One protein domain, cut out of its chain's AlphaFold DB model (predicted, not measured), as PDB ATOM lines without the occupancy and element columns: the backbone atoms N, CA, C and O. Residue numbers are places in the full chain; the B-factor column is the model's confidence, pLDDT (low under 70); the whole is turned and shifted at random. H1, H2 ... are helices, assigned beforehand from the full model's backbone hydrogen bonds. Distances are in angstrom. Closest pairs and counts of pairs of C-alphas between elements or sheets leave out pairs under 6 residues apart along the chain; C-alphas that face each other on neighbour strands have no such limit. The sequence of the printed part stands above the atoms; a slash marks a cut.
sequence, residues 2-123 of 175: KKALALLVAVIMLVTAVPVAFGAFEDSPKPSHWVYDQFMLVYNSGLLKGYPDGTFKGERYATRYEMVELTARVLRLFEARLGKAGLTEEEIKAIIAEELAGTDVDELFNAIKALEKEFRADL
ATOM      1  N   LYS A   2     254.081 227.894 189.247       52.28
ATOM      2  CA  LYS A   2     253.979 228.266 190.681       52.28
ATOM      3  C   LYS A   2     252.551 228.611 191.158       52.28
ATOM      4  O   LYS A   2     252.146 228.192 192.232       52.28
ATOM      5  N   LYS A   3     251.768 229.313 190.324       57.97
ATOM      6  CA  LYS A   3     250.371 229.687 190.624       57.97
ATOM      7  C   LYS A   3     249.400 228.496 190.607       57.97
ATOM      8  O   LYS A   3     248.472 228.472 191.396       57.97
ATOM      9  N   ALA A   4     249.643 227.508 189.742       74.25
ATOM     10  CA  ALA A   4     248.831 226.291 189.660       74.25
ATOM     11  C   ALA A   4     249.099 225.354 190.850       74.25
ATOM     12  O   ALA A   4     248.170 224.782 191.404       74.25
ATOM     13  N   LEU A   5     250.360 225.274 191.293       72.31
ATOM     14  CA  LEU A   5     250.742 224.527 192.492       72.31
ATOM     15  C   LEU A   5     250.136 225.143 193.764       72.31
ATOM     16  O   LEU A   5     249.607 224.423 194.601       72.31
ATOM     17  N   ALA A   6     250.153 226.475 193.880       76.75
ATOM     18  CA  ALA A   6     249.533 227.179 195.005       76.75
ATOM     19  C   ALA A   6     248.009 226.958 195.070       76.75
ATOM     20  O   ALA A   6     247.458 226.801 196.155       76.75
ATOM     21  N   LEU A   7     247.341 226.891 193.914       78.75
ATOM     22  CA  LEU A   7     245.905 226.618 193.822       78.75
ATOM     23  C   LEU A   7     245.568 225.179 194.228       78.75
ATOM     24  O   LEU A   7     244.614 224.961 194.965       78.75
ATOM     25  N   LEU A   8     246.384 224.207 193.816       80.25
ATOM     26  CA  LEU A   8     246.208 222.806 194.198       80.25
ATOM     27  C   LEU A   8     246.384 222.602 195.713       80.25
ATOM     28  O   LEU A   8     245.580 221.924 196.343       80.25
ATOM     29  N   VAL A   9     247.395 223.239 196.312       79.69
ATOM     30  CA  VAL A   9     247.634 223.186 197.764       79.69
ATOM     31  C   VAL A   9     246.504 223.866 198.539       79.69
ATOM     32  O   VAL A   9     246.072 223.341 199.562       79.69
ATOM     33  N   ALA A  10     245.980 224.989 198.041       75.38
ATOM     34  CA  ALA A  10     244.836 225.661 198.652       75.38
ATOM     35  C   ALA A  10     243.566 224.795 198.615       75.38
ATOM     36  O   ALA A  10     242.836 224.753 199.599       75.38
ATOM     37  N   VAL A  11     243.331 224.058 197.524       76.88
ATOM     38  CA  VAL A  11     242.200 223.122 197.408       76.88
ATOM     39  C   VAL A  11     242.372 221.921 198.343       76.88
ATOM     40  O   VAL A  11     241.419 221.543 199.013       76.88
ATOM     41  N   ILE A  12     243.580 221.361 198.462       77.69
ATOM     42  CA  ILE A  12     243.857 220.255 199.395       77.69
ATOM     43  C   ILE A  12     243.662 220.706 200.852       77.69
ATOM     44  O   ILE A  12     242.998 220.010 201.616       77.69
ATOM     45  N   MET A  13     244.156 221.894 201.217       73.06
ATOM     46  CA  MET A  13     243.939 222.493 202.543       73.06
ATOM     47  C   MET A  13     242.450 222.721 202.839       73.06
ATOM     48  O   MET A  13     242.012 222.516 203.971       73.06
ATOM     49  N   LEU A  14     241.662 223.104 201.826       70.50
ATOM     50  CA  LEU A  14     240.214 223.293 201.955       70.50
ATOM     51  C   LEU A  14     239.476 221.965 202.197       70.50
ATOM     52  O   LEU A  14     238.513 221.932 202.956       70.50
ATOM     53  N   VAL A  15     239.943 220.871 201.588       66.62
ATOM     54  CA  VAL A  15     239.352 219.529 201.740       66.62
ATOM     55  C   VAL A  15     239.713 218.898 203.092       66.62
ATOM     56  O   VAL A  15     238.892 218.192 203.670       66.62
ATOM     57  N   THR A  16     240.890 219.189 203.655       65.31
ATOM     58  CA  THR A  16     241.297 218.683 204.984       65.31
ATOM     59  C   THR A  16     240.704 219.456 206.164       65.31
ATOM     60  O   THR A  16     240.820 219.011 207.301       65.31
ATOM     61  N   ALA A  17     240.090 220.617 205.917       52.31
ATOM     62  CA  ALA A  17     239.520 221.484 206.950       52.31
ATOM     63  C   ALA A  17     238.036 221.209 207.237       52.31
ATOM     64  O   ALA A  17     237.416 221.968 207.978       52.31
ATOM     65  N   VAL A  18     237.458 220.143 206.674       55.78
ATOM     66  CA  VAL A  18     236.154 219.652 207.122       55.78
ATOM     67  C   VAL A  18     236.411 218.808 208.369       55.78
ATOM     68  O   VAL A  18     236.917 217.692 208.234       55.78
ATOM     69  N   PRO A  19     236.110 219.294 209.589       51.16
ATOM     70  CA  PRO A  19     236.038 218.399 210.725       51.16
ATOM     71  C   PRO A  19     234.971 217.366 210.376       51.16
ATOM     72  O   PRO A  19     233.785 217.687 210.299       51.16
ATOM     73  N   VAL A  20     235.391 216.126 210.129       49.09
ATOM     74  CA  VAL A  20     234.481 214.992 210.220       49.09
ATOM     75  C   VAL A  20     234.122 214.942 211.693       49.09
ATOM     76  O   VAL A  20     234.846 214.380 212.514       49.09
ATOM     77  N   ALA A  21     233.061 215.660 212.053       48.00
ATOM     78  CA  ALA A  21     232.433 215.484 213.332       48.00
ATOM     79  C   ALA A  21     232.011 214.018 213.346       48.00
ATOM     80  O   ALA A  21     231.050 213.636 212.680       48.00
ATOM     81  N   PHE A  22     232.744 213.191 214.090       50.50
ATOM     82  CA  PHE A  22     232.168 211.990 214.668       50.50
ATOM     83  C   PHE A  22     231.128 212.483 215.673       50.50
ATOM     84  O   PHE A  22     231.361 212.530 216.877       50.50
ATOM     85  N   GLY A  23     230.017 212.997 215.145       57.56
ATOM     86  CA  GLY A  23     228.820 213.205 215.921       57.56
ATOM     87  C   GLY A  23     228.396 211.857 216.480       57.56
ATOM     88  O   GLY A  23     228.767 210.794 215.966       57.56
ATOM     89  N   ALA A  24     227.588 211.900 217.532       78.31
ATOM     90  CA  ALA A  24     226.788 210.740 217.867       78.31
ATOM     91  C   ALA A  24     225.953 210.301 216.641       78.31
ATOM     92  O   ALA A  24     225.940 210.959 215.599       78.31
ATOM     93  N   PHE A  25     225.277 209.165 216.750       88.75
ATOM     94  CA  PHE A  25     224.457 208.606 215.676       88.75
ATOM     95  C   PHE A  25     223.493 209.638 215.064       88.75
ATOM     96  O   PHE A  25     223.051 210.553 215.761       88.75
ATOM     97  N   GLU A  26     223.155 209.492 213.783       90.00
ATOM     98  CA  GLU A  26     222.307 210.452 213.051       90.00
ATOM     99  C   GLU A  26     220.967 210.734 213.763       90.00
ATOM    100  O   GLU A  26     220.489 211.867 213.799       90.00
ATOM    101  N   ASP A  27     220.403 209.712 214.399       91.00
ATOM    102  CA  ASP A  27     219.154 209.714 215.164       91.00
ATOM    103  C   ASP A  27     219.369 209.862 216.683       91.00
ATOM    104  O   ASP A  27     218.524 209.463 217.488       91.00
ATOM    105  N   SER A  28     220.503 210.425 217.103       90.88
ATOM    106  CA  SER A  28     220.775 210.646 218.522       90.88
ATOM    107  C   SER A  28     219.750 211.591 219.156       90.88
ATOM    108  O   SER A  28     219.307 212.555 218.515       90.88
ATOM    109  N   PRO A  29     219.409 211.386 220.443       90.12
ATOM    110  CA  PRO A  29     218.561 212.312 221.175       90.12
ATOM    111  C   PRO A  29     219.089 213.746 221.078       90.12
ATOM    112  O   PRO A  29     220.293 213.997 221.133       90.12
ATOM    113  N   LYS A  30     218.178 214.711 220.943       90.12
ATOM    114  CA  LYS A  30     218.525 216.138 220.981       90.12
ATOM    115  C   LYS A  30     218.767 216.580 222.430       90.12
ATOM    116  O   LYS A  30     218.172 215.980 223.321       90.12
ATOM    117  N   PRO A  31     219.499 217.682 222.677       90.75
ATOM    118  CA  PRO A  31     219.722 218.204 224.032       90.75
ATOM    119  C   PRO A  31     218.452 218.462 224.858       90.75
ATOM    120  O   PRO A  31     218.487 218.430 226.079       90.75
ATOM    121  N   SER A  32     217.314 218.709 224.205       90.25
ATOM    122  CA  SER A  32     216.018 218.891 224.868       90.25
ATOM    123  C   SER A  32     215.339 217.582 225.294       90.25
ATOM    124  O   SER A  32     214.288 217.619 225.929       90.25
ATOM    125  N   HIS A  33     215.862 216.429 224.881       89.12
ATOM    126  CA  HIS A  33     215.294 215.124 225.186       89.12
ATOM    127  C   HIS A  33     215.771 214.655 226.565       89.12
ATOM    128  O   HIS A  33     216.959 214.713 226.867       89.12
ATOM    129  N   TRP A  34     214.861 214.129 227.386       90.56
ATOM    130  CA  TRP A  34     215.129 213.745 228.781       90.56
ATOM    131  C   TRP A  34     216.269 212.727 228.959       90.56
ATOM    132  O   TRP A  34     216.879 212.680 230.019       90.56
ATOM    133  N   VAL A  35     216.530 211.910 227.932       90.12
ATOM    134  CA  VAL A  35     217.572 210.867 227.938       90.12
ATOM    135  C   VAL A  35     218.941 211.360 227.457       90.12
ATOM    136  O   VAL A  35     219.890 210.582 227.422       90.12
ATOM    137  N   TYR A  36     219.044 212.613 226.999       90.06
ATOM    138  CA  TYR A  36     220.229 213.114 226.303       90.06
ATOM    139  C   TYR A  36     221.501 212.975 227.136       90.06
ATOM    140  O   TYR A  36     222.487 212.415 226.662       90.06
ATOM    141  N   ASP A  37     221.467 213.427 228.389       89.56
ATOM    142  CA  ASP A  37     222.650 213.433 229.249       89.56
ATOM    143  C   ASP A  37     223.141 212.009 229.540       89.56
ATOM    144  O   ASP A  37     224.338 211.722 229.468       89.56
ATOM    145  N   GLN A  38     222.213 211.084 229.803       90.81
ATOM    146  CA  GLN A  38     222.521 209.674 230.032       90.81
ATOM    147  C   GLN A  38     223.039 209.017 228.752       90.81
ATOM    148  O   GLN A  38     224.018 208.275 228.786       90.81
ATOM    149  N   PHE A  39     222.422 209.316 227.610       89.94
ATOM    150  CA  PHE A  39     222.862 208.817 226.316       89.94
ATOM    151  C   PHE A  39     224.289 209.280 226.004       89.94
ATOM    152  O   PHE A  39     225.138 208.455 225.669       89.94
ATOM    153  N   MET A  40     224.586 210.568 226.188       89.81
ATOM    154  CA  MET A  40     225.920 211.120 225.958       89.81
ATOM    155  C   MET A  40     226.951 210.521 226.913       89.81
ATOM    156  O   MET A  40     228.070 210.239 226.491       89.81
ATOM    157  N   LEU A  41     226.593 210.261 228.173       89.38
ATOM    158  CA  LEU A  41     227.475 209.577 229.122       89.38
ATOM    159  C   LEU A  41     227.875 208.181 228.616       89.38
ATOM    160  O   LEU A  41     229.062 207.851 228.563       89.38
ATOM    161  N   VAL A  42     226.891 207.372 228.215       87.25
ATOM    162  CA  VAL A  42     227.122 205.990 227.767       87.25
ATOM    163  C   VAL A  42     227.824 205.972 226.399       87.25
ATOM    164  O   VAL A  42     228.756 205.192 226.193       87.25
ATOM    165  N   TYR A  43     227.477 206.887 225.494       89.19
ATOM    166  CA  TYR A  43     228.172 207.085 224.218       89.19
ATOM    167  C   TYR A  43     229.649 207.445 224.425       89.19
ATOM    168  O   TYR A  43     230.531 206.767 223.900       89.19
ATOM    169  N   ASN A  44     229.935 208.441 225.269       87.62
ATOM    170  CA  ASN A  44     231.298 208.899 225.550       87.62
ATOM    171  C   ASN A  44     232.143 207.846 226.285       87.62
ATOM    172  O   ASN A  44     233.368 207.864 226.190       87.62
ATOM    173  N   SER A  45     231.513 206.903 226.994       83.50
ATOM    174  CA  SER A  45     232.211 205.738 227.557       83.50
ATOM    175  C   SER A  45     232.554 204.645 226.533       83.50
ATOM    176  O   SER A  45     233.191 203.657 226.895       83.50
ATOM    177  N   GLY A  46     232.155 204.800 225.265       85.19
ATOM    178  CA  GLY A  46     232.396 203.824 224.197       85.19
ATOM    179  C   GLY A  46     231.526 202.564 224.288       85.19
ATOM    180  O   GLY A  46     231.809 201.558 223.631       85.19
ATOM    181  N   LEU A  47     230.474 202.597 225.114       86.94
ATOM    182  CA  LEU A  47     229.594 201.452 225.344       86.94
ATOM    183  C   LEU A  47     228.538 201.304 224.243       86.94
ATOM    184  O   LEU A  47     228.161 200.179 223.920       86.94
ATOM    185  N   LEU A  48     228.102 202.411 223.632       88.00
ATOM    186  CA  LEU A  48     227.164 202.379 222.510       88.00
ATOM    187  C   LEU A  48     227.895 202.167 221.185       88.00
ATOM    188  O   LEU A  48     228.904 202.814 220.899       88.00
ATOM    189  N   LYS A  49     227.340 201.293 220.348       84.56
ATOM    190  CA  LYS A  49     227.731 201.122 218.951       84.56
ATOM    191  C   LYS A  49     226.489 201.287 218.082       84.56
ATOM    192  O   LYS A  49     225.433 200.760 218.414       84.56
ATOM    193  N   GLY A  50     226.640 202.043 217.005       85.19
ATOM    194  CA  GLY A  50     225.589 202.257 216.021       85.19
ATOM    195  C   GLY A  50     225.655 201.233 214.903       85.19
ATOM    196  O   GLY A  50     226.561 200.396 214.831       85.19
ATOM    197  N   TYR A  51     224.697 201.335 214.005       85.12
ATOM    198  CA  TYR A  51     224.615 200.528 212.804       85.12
ATOM    199  C   TYR A  51     225.581 201.024 211.724       85.12
ATOM    200  O   TYR A  51     226.026 202.174 211.765       85.12
ATOM    201  N   PRO A  52     225.878 200.184 210.714       82.69
ATOM    202  CA  PRO A  52     226.666 200.596 209.552       82.69
ATOM    203  C   PRO A  52     226.070 201.790 208.791       82.69
ATOM    204  O   PRO A  52     226.807 202.513 208.131       82.69
ATOM    205  N   ASP A  53     224.755 202.003 208.906       86.50
ATOM    206  CA  ASP A  53     224.037 203.147 208.330       86.50
ATOM    207  C   ASP A  53     224.236 204.463 209.113       86.50
ATOM    208  O   ASP A  53     223.752 205.500 208.678       86.50
ATOM    209  N   GLY A  54     224.962 204.444 210.239       86.94
ATOM    210  CA  GLY A  54     225.240 205.627 211.058       86.94
ATOM    211  C   GLY A  54     224.193 205.935 212.134       86.94
ATOM    212  O   GLY A  54     224.348 206.920 212.859       86.94
ATOM    213  N   THR A  55     223.162 205.100 212.289       90.25
ATOM    214  CA  THR A  55     222.078 205.289 213.274       90.25
ATOM    215  C   THR A  55     222.272 204.466 214.563       90.25
ATOM    216  O   THR A  55     223.110 203.567 214.629       90.25
ATOM    217  N   PHE A  56     221.493 204.762 215.605       90.56
ATOM    218  CA  PHE A  56     221.396 204.068 216.898       90.56
ATOM    219  C   PHE A  56     220.132 203.217 217.013       90.56
ATOM    220  O   PHE A  56     220.128 202.183 217.675       90.56
ATOM    221  N   LYS A  57     219.051 203.672 216.374       89.81
ATOM    222  CA  LYS A  57     217.692 203.125 216.417       89.81
ATOM    223  C   LYS A  57     217.132 203.072 217.841       89.81
ATOM    224  O   LYS A  57     216.576 202.059 218.251       89.81
ATOM    225  N   GLY A  58     217.259 204.168 218.593       85.31
ATOM    226  CA  GLY A  58     216.930 204.222 220.027       85.31
ATOM    227  C   GLY A  58     215.452 204.024 220.399       85.31
ATOM    228  O   GLY A  58     215.155 203.750 221.557       85.31
ATOM    229  N   GLU A  59     214.525 204.141 219.444       84.31
ATOM    230  CA  GLU A  59     213.081 203.972 219.687       84.31
ATOM    231  C   GLU A  59     212.595 202.517 219.572       84.31
ATOM    232  O   GLU A  59     211.457 202.211 219.932       84.31
ATOM    233  N   ARG A  60     213.431 201.598 219.071       87.88
ATOM    234  CA  ARG A  60     213.062 200.181 218.943       87.88
ATOM    235  C   ARG A  60     213.520 199.379 220.163       87.88
ATOM    236  O   ARG A  60     214.484 199.730 220.838       87.88
ATOM    237  N   TYR A  61     212.895 198.225 220.381       79.62
ATOM    238  CA  TYR A  61     213.384 197.266 221.370       79.62
ATOM    239  C   TYR A  61     214.752 196.696 220.978       79.62
ATOM    240  O   TYR A  61     214.950 196.255 219.843       79.62
ATOM    241  N   ALA A  62     215.673 196.650 221.941       78.12
ATOM    242  CA  ALA A  62     216.952 195.971 221.777       78.12
ATOM    243  C   ALA A  62     216.745 194.461 221.581       78.12
ATOM    244  O   ALA A  62     215.895 193.834 222.218       78.12
ATOM    245  N   THR A  63     217.538 193.864 220.699       81.19
ATOM    246  CA  THR A  63     217.587 192.410 220.539       81.19
ATOM    247  C   THR A  63     218.370 191.773 221.685       81.19
ATOM    248  O   THR A  63     219.185 192.417 222.350       81.19
ATOM    249  N   ARG A  64     218.173 190.464 221.894       77.75
ATOM    250  CA  ARG A  64     218.945 189.694 222.885       77.75
ATOM    251  C   ARG A  64     220.454 189.799 222.634       77.75
ATOM    252  O   ARG A  64     221.208 189.953 223.586       77.75
ATOM    253  N   TYR A  65     220.877 189.787 221.371       78.06
ATOM    254  CA  TYR A  65     222.285 189.894 220.986       78.06
ATOM    255  C   TYR A  65     222.890 191.261 221.321       78.06
ATOM    256  O   TYR A  65     223.979 191.332 221.882       78.06
ATOM    257  N   GLU A  66     222.164 192.346 221.056       79.19
ATOM    258  CA  GLU A  66     222.630 193.705 221.371       79.19
ATOM    259  C   GLU A  66     222.729 193.936 222.881       79.19
ATOM    260  O   GLU A  66     223.677 194.560 223.357       79.19
ATOM    261  N   MET A  67     221.793 193.376 223.655       79.31
ATOM    262  CA  MET A  67     221.852 193.416 225.119       79.31
ATOM    263  C   MET A  67     223.078 192.678 225.665       79.31
ATOM    264  O   MET A  67     223.737 193.159 226.590       79.31
ATOM    265  N   VAL A  68     223.414 191.525 225.089       79.88
ATOM    266  CA  VAL A  68     224.594 190.742 225.481       79.88
ATOM    267  C   VAL A  68     225.874 191.478 225.124       79.88
ATOM    268  O   VAL A  68     226.781 191.555 225.950       79.88
ATOM    269  N   GLU A  69     225.949 192.053 223.924       81.12
ATOM    270  CA  GLU A  69     227.110 192.831 223.501       81.12
ATOM    271  C   GLU A  69     227.338 194.029 224.432       81.12
ATOM    272  O   GLU A  69     228.462 194.249 224.893       81.12
ATOM    273  N   LEU A  70     226.274 194.772 224.761       83.56
ATOM    274  CA  LEU A  70     226.342 195.885 225.705       83.56
ATOM    275  C   LEU A  70     226.817 195.415 227.086       83.56
ATOM    276  O   LEU A  70     227.731 196.010 227.655       83.56
ATOM    277  N   THR A  71     226.260 194.315 227.595       82.50
ATOM    278  CA  THR A  71     226.645 193.738 228.894       82.50
ATOM    279  C   THR A  71     228.119 193.323 228.906       82.50
ATOM    280  O   THR A  71     228.849 193.657 229.838       82.50
ATOM    281  N   ALA A  72     228.602 192.675 227.843       79.62
ATOM    282  CA  ALA A  72     230.004 192.284 227.716       79.62
ATOM    283  C   ALA A  72     230.949 193.499 227.676       79.62
ATOM    284  O   ALA A  72     232.031 193.468 228.265       79.62
ATOM    285  N   ARG A  73     230.555 194.591 227.003       82.50
ATOM    286  CA  ARG A  73     231.325 195.849 226.983       82.50
ATOM    287  C   ARG A  73     231.391 196.491 228.365       82.50
ATOM    288  O   ARG A  73     232.463 196.930 228.773       82.50
ATOM    289  N   VAL A  74     230.267 196.512 229.079       84.38
ATOM    290  CA  VAL A  74     230.187 197.020 230.453       84.38
ATOM    291  C   VAL A  74     231.104 196.216 231.378       84.38
ATOM    292  O   VAL A  74     231.894 196.812 232.106       84.38
ATOM    293  N   LEU A  75     231.076 194.884 231.297       81.94
ATOM    294  CA  LEU A  75     231.936 194.024 232.114       81.94
ATOM    295  C   LEU A  75     233.426 194.292 231.856       81.94
ATOM    296  O   LEU A  75     234.177 194.532 232.796       81.94
ATOM    297  N   ARG A  76     233.843 194.368 230.587       77.88
ATOM    298  CA  ARG A  76     235.233 194.708 230.229       77.88
ATOM    299  C   ARG A  76     235.647 196.090 230.726       77.88
ATOM    300  O   ARG A  76     236.799 196.287 231.106       77.88
ATOM    301  N   LEU A  77     234.731 197.061 230.708       81.31
ATOM    302  CA  LEU A  77     234.995 198.389 231.254       81.31
ATOM    303  C   LEU A  77     235.246 198.312 232.766       81.31
ATOM    304  O   LEU A  77     236.187 198.946 233.243       81.31
ATOM    305  N   PHE A  78     234.453 197.529 233.502       80.75
ATOM    306  CA  PHE A  78     234.665 197.303 234.931       80.75
ATOM    307  C   PHE A  78     235.992 196.600 235.211       80.75
ATOM    308  O   PHE A  78     236.782 197.129 235.988       80.75
ATOM    309  N   GLU A  79     236.294 195.494 234.528       75.44
ATOM    310  CA  GLU A  79     237.578 194.787 234.646       75.44
ATOM    311  C   GLU A  79     238.763 195.736 234.408       75.44
ATOM    312  O   GLU A  79     239.694 195.808 235.211       75.44
ATOM    313  N   ALA A  80     238.703 196.548 233.346       77.38
ATOM    314  CA  ALA A  80     239.748 197.515 233.026       77.38
ATOM    315  C   ALA A  80     239.889 198.631 234.077       77.38
ATOM    316  O   ALA A  80     240.977 199.186 234.245       77.38
ATOM    317  N   ARG A  81     238.805 199.008 234.765       77.56
ATOM    318  CA  ARG A  81     238.837 200.005 235.846       77.56
ATOM    319  C   ARG A  81     239.351 199.408 237.151       77.56
ATOM    320  O   ARG A  81     240.157 200.061 237.805       77.56
ATOM    321  N   LEU A  82     238.949 198.184 237.483       73.06
ATOM    322  CA  LEU A  82     239.424 197.454 238.658       73.06
ATOM    323  C   LEU A  82     240.921 197.147 238.550       73.06
ATOM    324  O   LEU A  82     241.671 197.447 239.473       73.06
ATOM    325  N   GLY A  83     241.391 196.699 237.381       68.94
ATOM    326  CA  GLY A  83     242.823 196.495 237.139       68.94
ATOM    327  C   GLY A  83     243.652 197.784 237.244       68.94
ATOM    328  O   GLY A  83     244.807 197.752 237.656       68.94
ATOM    329  N   LYS A  84     243.066 198.951 236.932       62.03
ATOM    330  CA  LYS A  84     243.714 200.264 237.126       62.03
ATOM    331  C   LYS A  84     243.703 200.749 238.575       62.03
ATOM    332  O   LYS A  84     244.496 201.626 238.905       62.03
ATOM    333  N   ALA A  85     242.828 200.208 239.419       70.00
ATOM    334  CA  ALA A  85     242.772 200.533 240.840       70.00
ATOM    335  C   ALA A  85     243.886 199.844 241.652       70.00
ATOM    336  O   ALA A  85     243.999 200.092 242.847       70.00
ATOM    337  N   GLY A  86     244.719 199.010 241.010       67.94
ATOM    338  CA  GLY A  86     245.798 198.275 241.674       67.94
ATOM    339  C   GLY A  86     245.307 197.110 242.532       67.94
ATOM    340  O   GLY A  86     246.104 196.553 243.278       67.94
ATOM    341  N   LEU A  87     244.023 196.759 242.416       71.19
ATOM    342  CA  LEU A  87     243.422 195.622 243.100       71.19
ATOM    343  C   LEU A  87     243.930 194.320 242.478       71.19
ATOM    344  O   LEU A  87     243.995 194.202 241.248       71.19
ATOM    345  N   THR A  88     244.277 193.346 243.313       74.62
ATOM    346  CA  THR A  88     244.648 192.009 242.838       74.62
ATOM    347  C   THR A  88     243.409 191.211 242.429       74.62
ATOM    348  O   THR A  88     242.272 191.548 242.771       74.62
ATOM    349  N   GLU A  89     243.612 190.133 241.670       71.44
ATOM    350  CA  GLU A  89     242.522 189.246 241.249       71.44
ATOM    351  C   GLU A  89     241.778 188.652 242.460       71.44
ATOM    352  O   GLU A  89     240.555 188.513 242.427       71.44
ATOM    353  N   GLU A  90     242.491 188.355 243.549       71.44
ATOM    354  CA  GLU A  90     241.907 187.859 244.796       71.44
ATOM    355  C   GLU A  90     241.025 188.902 245.494       71.44
ATOM    356  O   GLU A  90     239.951 188.552 245.979       71.44
ATOM    357  N   GLU A  91     241.432 190.173 245.519       72.69
ATOM    358  CA  GLU A  91     240.644 191.257 246.122       72.69
ATOM    359  C   GLU A  91     239.355 191.512 245.335       72.69
ATOM    360  O   GLU A  91     238.285 191.683 245.918       72.69
ATOM    361  N   ILE A  92     239.431 191.457 244.002       71.50
ATOM    362  CA  ILE A  92     238.258 191.562 243.128       71.50
ATOM    363  C   ILE A  92     237.304 190.387 243.373       71.50
ATOM    364  O   ILE A  92     236.102 190.601 243.531       71.50
ATOM    365  N   LYS A  93     237.820 189.153 243.447       71.00
ATOM    366  CA  LYS A  93     237.007 187.964 243.753       71.00
ATOM    367  C   LYS A  93     236.367 188.048 245.135       71.00
ATOM    368  O   LYS A  93     235.208 187.675 245.265       71.00
ATOM    369  N   ALA A  94     237.081 188.554 246.139       71.25
ATOM    370  CA  ALA A  94     236.556 188.717 247.492       71.25
ATOM    371  C   ALA A  94     235.400 189.727 247.541       71.25
ATOM    372  O   ALA A  94     234.352 189.406 248.091       71.25
ATOM    373  N   ILE A  95     235.547 190.889 246.895       71.56
ATOM    374  CA  ILE A  95     234.484 191.906 246.805       71.56
ATOM    375  C   ILE A  95     233.266 191.353 246.054       71.56
ATOM    376  O   ILE A  95     232.132 191.513 246.495       71.56
ATOM    377  N   ILE A  96     233.491 190.672 244.926       70.69
ATOM    378  CA  ILE A  96     232.413 190.065 244.136       70.69
ATOM    379  C   ILE A  96     231.700 188.969 244.938       70.69
ATOM    380  O   ILE A  96     230.476 188.902 244.905       70.69
ATOM    381  N   ALA A  97     232.435 188.125 245.666       66.12
ATOM    382  CA  ALA A  97     231.871 187.056 246.487       66.12
ATOM    383  C   ALA A  97     231.111 187.580 247.716       66.12
ATOM    384  O   ALA A  97     230.106 186.985 248.102       66.12
ATOM    385  N   GLU A  98     231.567 188.684 248.311       69.31
ATOM    386  CA  GLU A  98     230.872 189.371 249.402       69.31
ATOM    387  C   GLU A  98     229.545 189.974 248.920       69.31
ATOM    388  O   GLU A  98     228.508 189.757 249.544       69.31
ATOM    389  N   GLU A  99     229.546 190.641 247.763       68.19
ATOM    390  CA  GLU A  99     228.342 191.261 247.199       68.19
ATOM    391  C   GLU A  99     227.357 190.226 246.613       68.19
ATOM    392  O   GLU A  99     226.143 190.434 246.610       68.19
ATOM    393  N   LEU A 100     227.862 189.081 246.136       64.06
ATOM    394  CA  LEU A 100     227.069 187.959 245.612       64.06
ATOM    395  C   LEU A 100     226.730 186.901 246.671       64.06
ATOM    396  O   LEU A 100     226.284 185.816 246.289       64.06
ATOM    397  N   ALA A 101     226.933 187.183 247.964       55.06
ATOM    398  CA  ALA A 101     226.780 186.226 249.061       55.06
ATOM    399  C   ALA A 101     225.510 185.359 248.916       55.06
ATOM    400  O   ALA A 101     224.386 185.805 249.149       55.06
ATOM    401  N   GLY A 102     225.708 184.100 248.504       59.22
ATOM    402  CA  GLY A 102     224.645 183.130 248.205       59.22
ATOM    403  C   GLY A 102     224.660 182.562 246.780       59.22
ATOM    404  O   GLY A 102     223.979 181.571 246.530       59.22
ATOM    405  N   THR A 103     225.446 183.136 245.868       61.88
ATOM    406  CA  THR A 103     225.624 182.642 244.495       61.88
ATOM    407  C   THR A 103     227.024 182.060 244.341       61.88
ATOM    408  O   THR A 103     228.003 182.713 244.702       61.88
ATOM    409  N   ASP A 104     227.134 180.845 243.804       74.81
ATOM    410  CA  ASP A 104     228.426 180.290 243.404       74.81
ATOM    411  C   ASP A 104     228.971 181.135 242.240       74.81
ATOM    412  O   ASP A 104     228.455 181.118 241.119       74.81
ATOM    413  N   VAL A 105     229.973 181.961 242.546       66.44
ATOM    414  CA  VAL A 105     230.566 182.913 241.600       66.44
ATOM    415  C   VAL A 105     231.258 182.177 240.455       66.44
ATOM    416  O   VAL A 105     231.246 182.673 239.328       66.44
ATOM    417  N   ASP A 106     231.799 180.983 240.706       66.94
ATOM    418  CA  ASP A 106     232.429 180.163 239.675       66.94
ATOM    419  C   ASP A 106     231.367 179.561 238.747       66.94
ATOM    420  O   ASP A 106     231.535 179.570 237.526       66.94
ATOM    421  N   GLU A 107     230.238 179.097 239.290       74.88
ATOM    422  CA  GLU A 107     229.099 178.640 238.486       74.88
ATOM    423  C   GLU A 107     228.520 179.778 237.636       74.88
ATOM    424  O   GLU A 107     228.318 179.611 236.430       74.88
ATOM    425  N   LEU A 108     228.333 180.963 238.224       70.44
ATOM    426  CA  LEU A 108     227.861 182.148 237.511       70.44
ATOM    427  C   LEU A 108     228.844 182.576 236.414       70.44
ATOM    428  O   LEU A 108     228.429 182.866 235.291       70.44
ATOM    429  N   PHE A 109     230.145 182.584 236.705       68.06
ATOM    430  CA  PHE A 109     231.180 182.917 235.729       68.06
ATOM    431  C   PHE A 109     231.202 181.914 234.572       68.06
ATOM    432  O   PHE A 109     231.238 182.310 233.404       68.06
ATOM    433  N   ASN A 110     231.106 180.618 234.875       73.19
ATOM    434  CA  ASN A 110     231.030 179.561 233.870       73.19
ATOM    435  C   ASN A 110     229.753 179.663 233.027       73.19
ATOM    436  O   ASN A 110     229.819 179.511 231.805       73.19
ATOM    437  N   ALA A 111     228.611 179.983 233.641       71.94
ATOM    438  CA  ALA A 111     227.353 180.213 232.941       71.94
ATOM    439  C   ALA A 111     227.443 181.428 232.002       71.94
ATOM    440  O   ALA A 111     227.069 181.327 230.835       71.94
ATOM    441  N   ILE A 112     228.014 182.548 232.461       70.12
ATOM    442  CA  ILE A 112     228.243 183.745 231.634       70.12
ATOM    443  C   ILE A 112     229.205 183.434 230.481       70.12
ATOM    444  O   ILE A 112     228.963 183.856 229.351       70.12
ATOM    445  N   LYS A 113     230.270 182.661 230.722       71.88
ATOM    446  CA  LYS A 113     231.212 182.223 229.680       71.88
ATOM    447  C   LYS A 113     230.565 181.312 228.641       71.88
ATOM    448  O   LYS A 113     230.824 181.471 227.447       71.88
ATOM    449  N   ALA A 114     229.748 180.358 229.080       73.38
ATOM    450  CA  ALA A 114     229.003 179.476 228.189       73.38
ATOM    451  C   ALA A 114     228.021 180.281 227.332       73.38
ATOM    452  O   ALA A 114     227.984 180.113 226.113       73.38
ATOM    453  N   LEU A 115     227.323 181.225 227.959       72.88
ATOM    454  CA  LEU A 115     226.396 182.130 227.306       72.88
ATOM    455  C   LEU A 115     227.111 183.057 226.301       72.88
ATOM    456  O   LEU A 115     226.635 183.212 225.182       72.88
ATOM    457  N   GLU A 116     228.289 183.612 226.627       67.69
ATOM    458  CA  GLU A 116     229.121 184.383 225.679       67.69
ATOM    459  C   GLU A 116     229.494 183.535 224.455       67.69
ATOM    460  O   GLU A 116     229.431 184.006 223.318       67.69
ATOM    461  N   LYS A 117     229.888 182.277 224.676       69.81
ATOM    462  CA  LYS A 117     230.278 181.356 223.606       69.81
ATOM    463  C   LYS A 117     229.102 181.024 222.685       69.81
ATOM    464  O   LYS A 117     229.275 181.029 221.468       69.81
ATOM    465  N   GLU A 118     227.932 180.754 223.255       68.12
ATOM    466  CA  GLU A 118     226.704 180.486 222.503       68.12
ATOM    467  C   GLU A 118     226.266 181.720 221.706       68.12
ATOM    468  O   GLU A 118     226.040 181.632 220.502       68.12
ATOM    469  N   PHE A 119     226.282 182.903 222.326       67.88
ATOM    470  CA  PHE A 119     225.951 184.148 221.637       67.88
ATOM    471  C   PHE A 119     226.917 184.494 220.501       67.88
ATOM    472  O   PHE A 119     226.477 185.022 219.484       67.88
ATOM    473  N   ARG A 120     228.216 184.191 220.627       65.38
ATOM    474  CA  ARG A 120     229.174 184.359 219.518       65.38
ATOM    475  C   ARG A 120     228.861 183.434 218.349       65.38
ATOM    476  O   ARG A 120     228.849 183.899 217.218       65.38
ATOM    477  N   ALA A 121     228.565 182.167 218.622       64.88
ATOM    478  CA  ALA A 121     228.204 181.212 217.577       64.88
ATOM    479  C   ALA A 121     226.926 181.640 216.832       64.88
ATOM    480  O   ALA A 121     226.867 181.560 215.606       64.88
ATOM    481  N   ASP A 122     225.932 182.147 217.559       64.12
ATOM    482  CA  ASP A 122     224.710 182.692 216.972       64.12
ATOM    483  C   ASP A 122     224.958 183.965 216.148       64.12
ATOM    484  O   ASP A 122     224.366 184.132 215.079       64.12
ATOM    485  N   LEU A 123     225.829 184.861 216.623       60.97
ATOM    486  CA  LEU A 123     226.221 186.067 215.892       60.97
ATOM    487  C   LEU A 123     226.961 185.720 214.597       60.97
ATOM    488  O   LEU A 123     226.630 186.276 213.553       60.97
TER     489      LEU A 123
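What this domain is: This is residues 2 to 123 of the 175 residues of the protein "S-layer homology domain-containing protein" of Clostridia bacterium (UniProt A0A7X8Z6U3). The longest helix, H3, forms a loose three-sided frame with H4 and H5, in which the last part of H5 folds back to the first part of H3. Beside this frame lies a part made of the short helix H2 and long loops, and from there residues 2 to 22, with H1, stick out as an arm. The printed part has 122 residues with five named helices, H1 to H5 in chain order, and no named strand; the class is all helix. It is extended, with a radius of gyration of the C-alphas of 22.2 A, and spans 77 by 37 by 35 A, the arm adding much of the length.

Where its parts are: H3, residues 64 to 84, is 30.5 A long and begins at C-alpha 64 (218.945, 189.694, 222.885). H4 is residues 89 to 99. H5, residues 105 to 123, is 26.3 A long and ends at C-alpha 123 (226.221, 186.067, 215.892). H2 is residues 36 to 44. H1, residues 2 to 16, is 21.4 A long and begins at C-alpha 2 (253.979, 228.266, 190.681).

How they stand to each other: H3 touches H5 with residues 65 to 68 alone, at a steep tilt of 49 degrees, opposite ways; the closest C-alphas, of Tyr 65 and Phe 119, are 6.8 A apart. H4 is close to H3 but not clearly touching, the closest C-alphas, of Leu 82 and Ile 92, being 7.5 A apart. H4 and H5 are also close but not clearly touching, about perpendicular at 80 degrees, with the closest C-alphas, of Ala 97 and Val 105, 6.5 A apart. H2 is apart from H3, and H1 is apart from H2 and H3. In H1, H2, H3, H4 and H5 every O i to N i+4 pair is within hydrogen-bond range.

The domain as a whole: The C-alphas of Lys 2 and Gly 102, the two farthest apart, are 78.8 A apart. The printed part has no cut. The links H1 to H2 and H2 to H3 are long, 19 residues each. Mean pLDDT of the printed part is 75.9; 32 residues are under 70, among them 15 to 23, 97 to 103 and 116 to 123.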